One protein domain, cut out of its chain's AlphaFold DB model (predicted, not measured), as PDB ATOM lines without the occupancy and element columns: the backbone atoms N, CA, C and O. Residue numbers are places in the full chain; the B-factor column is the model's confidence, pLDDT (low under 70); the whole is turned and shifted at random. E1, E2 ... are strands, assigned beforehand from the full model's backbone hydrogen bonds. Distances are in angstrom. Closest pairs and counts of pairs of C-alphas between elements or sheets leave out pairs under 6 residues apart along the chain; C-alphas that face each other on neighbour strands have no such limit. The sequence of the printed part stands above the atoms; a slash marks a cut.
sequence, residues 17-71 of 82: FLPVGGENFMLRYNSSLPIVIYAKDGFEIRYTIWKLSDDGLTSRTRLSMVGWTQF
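What this domain is: This is residues 17 to 71 of the 82 residues of a protein of Ochrobactrum sp. J50 (UniProt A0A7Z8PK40). This is a long, twisted hairpin of two strands, E3 and E4, with the short strand E2 added along the first part of E4 to make a narrow three-strand sheet. A long link, residues 29 to 42, folds back from the end of E2 to the start of E3, and the short strand E1 meets E4 at a single point. The printed part has 55 residues, with four named strands in the order E1, E2, E3, E4 and no named helix; the sheet's order is E2 E4 E3, antiparallel. The class is all strand, though under half of the residues, 24 of 55, are in named elements. The whole is loose, with a radius of gyration of the C-alphas of 13.4 A, and elongated, with spans of 42 by 24 by 15 A.

Where its parts are: Begin at C-alpha 17, at (-75.251, -110.931, 66.849), where strand E1 starts; it takes in residues 17 to 19 and measures 6.4 A from first to last C-alpha. Next look at residues 26 to 28, strand E2, 7.0 A long. Then find C-alpha 43 at (-68.338, -104.030, 67.624); from there strand E3, residues 43 to 50, runs 22.6 A. Last comes strand E4, residues 60 to 69, the longest by residues; it runs 28.0 A and ends at C-alpha 69, at (-72.741, -108.852, 60.205).

How they stand to each other: Look first at E3 and E4, an antiparallel hairpin with 153 degrees between their directions. The C-alphas of Tyr 47 and Leu 63 face each other at 4.4 A; N 46 and O 64 are within hydrogen-bond range at 2.9 A, and N 62 and O 48 at 2.8 A. E4 is the inner strand, and E2 is its other neighbour, antiparallel at 146 degrees. There the C-alphas of Met 26 and Arg 62 face each other at 4.3 A, and N 27 and O 61 are within hydrogen-bond range at 2.8 A. E2 and E3 are the edge strands and are apart. The sheet is strongly twisted, but only just: its C-alphas lie up to 4.3 A off the best plane. E1 is in no sheet; it and E4 meet only at a point, where the C-alphas of Pro 19 and Val 66 face each other at 4.5 A. E1 and E2 are apart.

The domain as a whole: The two C-alphas farthest apart are those of Asp 55 and Gln 70, at 42.3 A. The C-alphas of Phe 17 and Phe 71, first and last printed, are 10.8 A apart. The printed part has no cut. The link from E2 to E3 is long, with 14 residues; those from E1 to E2 and from E3 to E4 are short. The mean pLDDT of the printed part is 79.1, and it is under 70 at residues 54 to 59 and 68 to 71 of this model.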
ATOM      1  N   PHE A  17     -76.436-111.111  66.035       82.62
ATOM      2  CA  PHE A  17     -75.251-110.931  66.849       82.62
ATOM      3  C   PHE A  17     -74.351-112.157  66.733       82.62
ATOM      4  O   PHE A  17     -74.699-113.222  67.247       82.62
ATOM      5  N   LEU A  18     -73.188-112.015  66.091       84.81
ATOM      6  CA  LEU A  18     -72.199-113.092  66.044       84.81
ATOM      7  C   LEU A  18     -71.105-112.865  67.095       84.81
ATOM      8  O   LEU A  18     -70.378-111.868  67.010       84.81
ATOM      9  N   PRO A  19     -70.970-113.760  68.094       83.75
ATOM     10  CA  PRO A  19     -69.909-113.650  69.079       83.75
ATOM     11  C   PRO A  19     -68.551-113.912  68.424       83.75
ATOM     12  O   PRO A  19     -68.386-114.843  67.634       83.75
ATOM     13  N   VAL A  20     -67.563-113.104  68.789       83.56
ATOM     14  CA  VAL A  20     -66.175-113.313  68.384       83.56
ATOM     15  C   VAL A  20     -65.635-114.538  69.126       83.56
ATOM     16  O   VAL A  20     -65.667-114.599  70.355       83.56
ATOM     17  N   GLY A  21     -65.167-115.533  68.372       78.19
ATOM     18  CA  GLY A  21     -64.554-116.735  68.935       78.19
ATOM     19  C   GLY A  21     -63.202-116.430  69.584       78.19
ATOM     20  O   GLY A  21     -62.413-115.658  69.045       78.19
ATOM     21  N   GLY A  22     -62.937-117.046  70.735       77.25
ATOM     22  CA  GLY A  22     -61.669-116.929  71.451       77.25
ATOM     23  C   GLY A  22     -61.755-117.456  72.881       77.25
ATOM     24  O   GLY A  22     -62.839-117.725  73.405       77.25
ATOM     25  N   GLU A  23     -60.595-117.615  73.507       73.62
ATOM     26  CA  GLU A  23     -60.463-118.058  74.896       73.62
ATOM     27  C   GLU A  23     -60.485-116.856  75.862       73.62
ATOM     28  O   GLU A  23     -60.314-115.712  75.451       73.62
ATOM     29  N   ASN A  24     -60.668-117.105  77.165       74.69
ATOM     30  CA  ASN A  24     -60.553-116.104  78.248       74.69
ATOM     31  C   ASN A  24     -61.663-115.045  78.385       74.69
ATOM     32  O   ASN A  24     -61.508-114.086  79.135       74.69
ATOM     33  N   PHE A  25     -62.835-115.236  77.776       82.38
ATOM     34  CA  PHE A  25     -63.968-114.325  77.994       82.38
ATOM     35  C   PHE A  25     -64.828-114.638  79.232       82.38
ATOM     36  O   PHE A  25     -65.832-113.972  79.469       82.38
ATOM     37  N   MET A  26     -64.480-115.642  80.039       86.06
ATOM     38  CA  MET A  26     -65.178-115.931  81.297       86.06
ATOM     39  C   MET A  26     -64.327-115.483  82.485       86.06
ATOM     40  O   MET A  26     -63.337-116.119  82.834       86.06
ATOM     41  N   LEU A  27     -64.740-114.390  83.115       87.06
ATOM     42  CA  LEU A  27     -64.066-113.747  84.236       87.06
ATOM     43  C   LEU A  27     -64.806-114.014  85.552       87.06
ATOM     44  O   LEU A  27     -65.983-114.379  85.577       87.06
ATOM     45  N   ARG A  28     -64.130-113.812  86.684       86.44
ATOM     46  CA  ARG A  28     -64.786-113.819  87.999       86.44
ATOM     47  C   ARG A  28     -65.636-112.558  88.147       86.44
ATOM     48  O   ARG A  28     -65.182-111.470  87.808       86.44
ATOM     49  N   TYR A  29     -66.846-112.693  88.687       86.00
ATOM     50  CA  TYR A  29     -67.630-111.520  89.063       86.00
ATOM     51  C   TYR A  29     -66.952-110.798  90.238       86.00
ATOM     52  O   TYR A  29     -66.760-111.383  91.305       86.00
ATOM     53  N   ASN A  30     -66.579-109.537  90.029       88.69
ATOM     54  CA  ASN A  30     -66.052-108.652  91.059       88.69
ATOM     55  C   ASN A  30     -66.700-107.275  90.889       88.69
ATOM     56  O   ASN A  30     -66.384-106.560  89.947       88.69
ATOM     57  N   SER A  31     -67.615-106.914  91.786       86.25
ATOM     58  CA  SER A  31     -68.314-105.626  91.734       86.25
ATOM     59  C   SER A  31     -67.465-104.449  92.215       86.25
ATOM     60  O   SER A  31     -67.832-103.305  91.968       86.25
ATOM     61  N   SER A  32     -66.353-104.709  92.906       91.25
ATOM     62  CA  SER A  32     -65.463-103.664  93.426       91.25
ATOM     63  C   SER A  32     -64.436-103.188  92.396       91.25
ATOM     64  O   SER A  32     -63.825-102.142  92.595       91.25
ATOM     65  N   LEU A  33     -64.221-103.947  91.315       91.88
ATOM     66  CA  LEU A  33     -63.266-103.620  90.255       91.88
ATOM     67  C   LEU A  33     -63.995-103.519  88.908       91.88
ATOM     68  O   LEU A  33     -64.508-104.532  88.429       91.88
ATOM     69  N   PRO A  34     -64.038-102.335  88.269       90.06
ATOM     70  CA  PRO A  34     -64.623-102.204  86.943       90.06
ATOM     71  C   PRO A  34     -63.772-102.943  85.904       90.06
ATOM     72  O   PRO A  34     -62.542-102.914  85.945       90.06
ATOM     73  N   ILE A  35     -64.439-103.586  84.945       88.88
ATOM     74  CA  ILE A  35     -63.786-104.235  83.807       88.88
ATOM     75  C   ILE A  35     -63.818-103.257  82.631       88.88
ATOM     76  O   ILE A  35     -64.895-102.858  82.191       88.88
ATOM     77  N   VAL A  36     -62.645-102.880  82.122       90.94
ATOM     78  CA  VAL A  36     -62.502-101.947  80.993       90.94
ATOM     79  C   VAL A  36     -62.146-102.730  79.733       90.94
ATOM     80  O   VAL A  36     -61.179-103.488  79.724       90.94
ATOM     81  N   ILE A  37     -62.936-102.552  78.673       88.81
ATOM     82  CA  ILE A  37     -62.782-103.260  77.397       88.81
ATOM     83  C   ILE A  37     -62.684-102.220  76.287       88.81
ATOM     84  O   ILE A  37     -63.579-101.392  76.133       88.81
ATOM     85  N   TYR A  38     -61.614-102.288  75.503       90.00
ATOM     86  CA  TYR A  38     -61.448-101.470  74.308       90.00
ATOM     87  C   TYR A  38     -61.942-102.256  73.098       90.00
ATOM     88  O   TYR A  38     -61.389-103.304  72.764       90.00
ATOM     89  N   ALA A  39     -62.995-101.754  72.463       87.94
ATOM     90  CA  ALA A  39     -63.557-102.324  71.249       87.94
ATOM     91  C   ALA A  39     -63.265-101.406  70.059       87.94
ATOM     92  O   ALA A  39     -63.190-100.187  70.208       87.94
ATOM     93  N   LYS A  40     -63.101-102.000  68.876       86.12
ATOM     94  CA  LYS A  40     -63.033-101.254  67.617       86.12
ATOM     95  C   LYS A  40     -64.446-100.835  67.194       86.12
ATOM     96  O   LYS A  40     -65.407-101.542  67.496       86.12
ATOM     97  N   ASP A  41     -64.560 -99.740  66.448       86.25
ATOM     98  CA  ASP A  41     -65.826 -99.314  65.848       86.25
ATOM     99  C   ASP A  41     -66.498-100.452  65.058       86.25
ATOM    100  O   ASP A  41     -65.836-101.215  64.346       86.25
ATOM    101  N   GLY A  42     -67.821-100.573  65.206       82.75
ATOM    102  CA  GLY A  42     -68.632-101.642  64.607       82.75
ATOM    103  C   GLY A  42     -68.786-102.906  65.465       82.75
ATOM    104  O   GLY A  42     -69.528-103.811  65.076       82.75
ATOM    105  N   PHE A  43     -68.139-102.969  66.634       85.88
ATOM    106  CA  PHE A  43     -68.338-104.030  67.624       85.88
ATOM    107  C   PHE A  43     -69.189-103.553  68.804       85.88
ATOM    108  O   PHE A  43     -69.053-102.431  69.284       85.88
ATOM    109  N   GLU A  44     -70.037-104.445  69.306       86.38
ATOM    110  CA  GLU A  44     -70.823-104.267  70.522       86.38
ATOM    111  C   GLU A  44     -70.308-105.210  71.615       86.38
ATOM    112  O   GLU A  44     -69.952-106.364  71.358       86.38
ATOM    113  N   ILE A  45     -70.277-104.730  72.859       89.12
ATOM    114  CA  ILE A  45     -69.891-105.537  74.016       89.12
ATOM    115  C   ILE A  45     -71.142-105.958  74.777       89.12
ATOM    116  O   ILE A  45     -71.921-105.123  75.232       89.12
ATOM    117  N   ARG A  46     -71.305-107.269  74.964       90.00
ATOM    118  CA  ARG A  46     -72.364-107.864  75.782       90.00
ATOM    119  C   ARG A  46     -71.759-108.681  76.910       90.00
ATOM    120  O   ARG A  46     -70.686-109.261  76.762       90.00
ATOM    121  N   TYR A  47     -72.456-108.760  78.036       89.31
ATOM    122  CA  TYR A  47     -72.039-109.597  79.155       89.31
ATOM    123  C   TYR A  47     -73.220-110.357  79.749       89.31
ATOM    124  O   TYR A  47     -74.376-109.949  79.655       89.31
ATOM    125  N   THR A  48     -72.923-111.494  80.365       88.94
ATOM    126  CA  THR A  48     -73.895-112.327  81.069       88.94
ATOM    127  C   THR A  48     -73.302-112.747  82.400       88.94
ATOM    128  O   THR A  48     -72.175-113.244  82.457       88.94
ATOM    129  N   ILE A  49     -74.057-112.552  83.479       87.38
ATOM    130  CA  ILE A  49     -73.661-112.999  84.812       87.38
ATOM    131  C   ILE A  49     -74.236-114.394  85.027       87.38
ATOM    132  O   ILE A  49     -75.445-114.600  84.979       87.38
ATOM    133  N   TRP A  50     -73.348-115.342  85.282       85.06
ATOM    134  CA  TRP A  50     -73.653-116.719  85.616       85.06
ATOM    135  C   TRP A  50     -73.515-116.902  87.120       85.06
ATOM    136  O   TRP A  50     -72.480-116.582  87.709       85.06
ATOM    137  N   LYS A  51     -74.557-117.433  87.747       81.38
ATOM    138  CA  LYS A  51     -74.530-117.852  89.147       81.38
ATOM    139  C   LYS A  51     -74.572-119.372  89.179       81.38
ATOM    140  O   LYS A  51     -75.315-119.969  88.404       81.38
ATOM    141  N   LEU A  52     -73.763-119.986  90.036       79.12
ATOM    142  CA  LEU A  52     -73.925-121.405  90.319       79.12
ATOM    143  C   LEU A  52     -75.179-121.585  91.187       79.12
ATOM    144  O   LEU A  52     -75.478-120.718  92.008       79.12
ATOM    145  N   SER A  53     -75.913-122.677  90.979       72.62
ATOM    146  CA  SER A  53     -77.023-123.050  91.864       72.62
ATOM    147  C   SER A  53     -76.503-123.308  93.284       72.62
ATOM    148  O   SER A  53     -75.328-123.639  93.434       72.62
ATOM    149  N   ASP A  54     -77.400-123.141  94.259       66.38
ATOM    150  CA  ASP A  54     -77.293-122.892  95.717       66.38
ATOM    151  C   ASP A  54     -76.164-123.546  96.560       66.38
ATOM    152  O   ASP A  54     -76.011-123.209  97.727       66.38
ATOM    153  N   ASP A  55     -75.299-124.384  95.987       64.44
ATOM    154  CA  ASP A  55     -74.224-125.101  96.688       64.44
ATOM    155  C   ASP A  55     -72.793-124.621  96.351       64.44
ATOM    156  O   ASP A  55     -71.812-125.166  96.860       64.44
ATOM    157  N   GLY A  56     -72.615-123.582  95.521       56.62
ATOM    158  CA  GLY A  56     -71.280-123.030  95.244       56.62
ATOM    159  C   GLY A  56     -71.235-121.512  95.102       56.62
ATOM    160  O   GLY A  56     -71.696-120.931  94.125       56.62
ATOM    161  N   LEU A  57     -70.567-120.864  96.054       59.72
ATOM    162  CA  LEU A  57     -70.462-119.410  96.262       59.72
ATOM    163  C   LEU A  57     -69.708-118.615  95.164       59.72
ATOM    164  O   LEU A  57     -69.202-117.523  95.424       59.72
ATOM    165  N   THR A  58     -69.592-119.114  93.929       64.06
ATOM    166  CA  THR A  58     -68.825-118.440  92.865       64.06
ATOM    167  C   THR A  58     -69.705-118.016  91.691       64.06
ATOM    168  O   THR A  58     -70.097-118.814  90.846       64.06
ATOM    169  N   SER A  59     -69.993-116.713  91.613       65.38
ATOM    170  CA  SER A  59     -70.589-116.093  90.421       65.38
ATOM    171  C   SER A  59     -69.498-115.785  89.387       65.38
ATOM    172  O   SER A  59     -68.442-115.236  89.721       65.38
ATOM    173  N   ARG A  60     -69.734-116.129  88.121       73.06
ATOM    174  CA  ARG A  60     -68.836-115.857  86.988       73.06
ATOM    175  C   ARG A  60     -69.499-114.884  86.021       73.06
ATOM    176  O   ARG A  60     -70.709-114.885  85.861       73.06
ATOM    177  N   THR A  61     -68.711-114.064  85.350       73.44
ATOM    178  CA  THR A  61     -69.175-113.145  84.309       73.44
ATOM    179  C   THR A  61     -68.610-113.612  82.986       73.44
ATOM    180  O   THR A  61     -67.398-113.732  82.846       73.44
ATOM    181  N   ARG A  62     -69.467-113.884  82.008       78.88
ATOM    182  CA  ARG A  62     -69.031-114.129  80.637       78.88
ATOM    183  C   ARG A  62     -69.174-112.841  79.844       78.88
ATOM    184  O   ARG A  62     -70.264-112.282  79.774       78.88
ATOM    185  N   LEU A  63     -68.079-112.389  79.263       75.94
ATOM    186  CA  LEU A  63     -68.040-111.332  78.271       75.94
ATOM    187  C   LEU A  63     -68.223-111.948  76.885       75.94
ATOM    188  O   LEU A  63     -67.804-113.071  76.623       75.94
ATOM    189  N   SER A  64     -68.849-111.204  75.995       79.50
ATOM    190  CA  SER A  64     -68.977-111.554  74.591       79.50
ATOM    191  C   SER A  64     -68.786-110.274  73.801       79.50
ATOM    192  O   SER A  64     -69.602-109.357  73.890       79.50
ATOM    193  N   MET A  65     -67.702-110.202  73.034       76.56
ATOM    194  CA  MET A  65     -67.595-109.198  71.984       76.56
ATOM    195  C   MET A  65     -68.383-109.700  70.786       76.56
ATOM    196  O   MET A  65     -68.267-110.865  70.403       76.56
ATOM    197  N   VAL A  66     -69.211-108.835  70.227       77.06
ATOM    198  CA  VAL A  66     -70.162-109.203  69.195       77.06
ATOM    199  C   VAL A  66     -70.019-108.241  68.032       77.06
ATOM    200  O   VAL A  66     -69.987-107.030  68.220       77.06
ATOM    201  N   GLY A  67     -69.897-108.787  66.828       71.19
ATOM    202  CA  GLY A  67     -69.907-107.998  65.602       71.19
ATOM    203  C   GLY A  67     -71.297-107.986  64.979       71.19
ATOM    204  O   GLY A  67     -72.009-108.993  65.022       71.19
ATOM    205  N   TRP A  68     -71.655-106.863  64.363       61.50
ATOM    206  CA  TRP A  68     -72.773-106.812  63.430       61.50
ATOM    207  C   TRP A  68     -72.308-107.359  62.084       61.50
ATOM    208  O   TRP A  68     -71.327-106.878  61.519       61.50
ATOM    209  N   THR A  69     -72.986-108.380  61.568       53.97
ATOM    210  CA  THR A  69     -72.741-108.852  60.205       53.97
ATOM    211  C   THR A  69     -74.039-109.294  59.544       53.97
ATOM    212  O   THR A  69     -74.879-109.949  60.163       53.97
ATOM    213  N   GLN A  70     -74.197-108.904  58.282       49.03
ATOM    214  CA  GLN A  70     -75.232-109.399  57.388       49.03
ATOM    215  C   GLN A  70     -74.653-110.621  56.672       49.03
ATOM    216  O   GLN A  70     -73.655-110.517  55.961       49.03
ATOM    217  N   PHE A  71     -75.231-111.800  56.906       52.34
ATOM    218  CA  PHE A  71     -74.744-113.035  56.293       52.34
ATOM    219  C   PHE A  71     -75.230-113.118  54.837       52.34
ATOM    220  O   PHE A  71     -76.293-113.663  54.545       52.34
TER     221      PHE A  71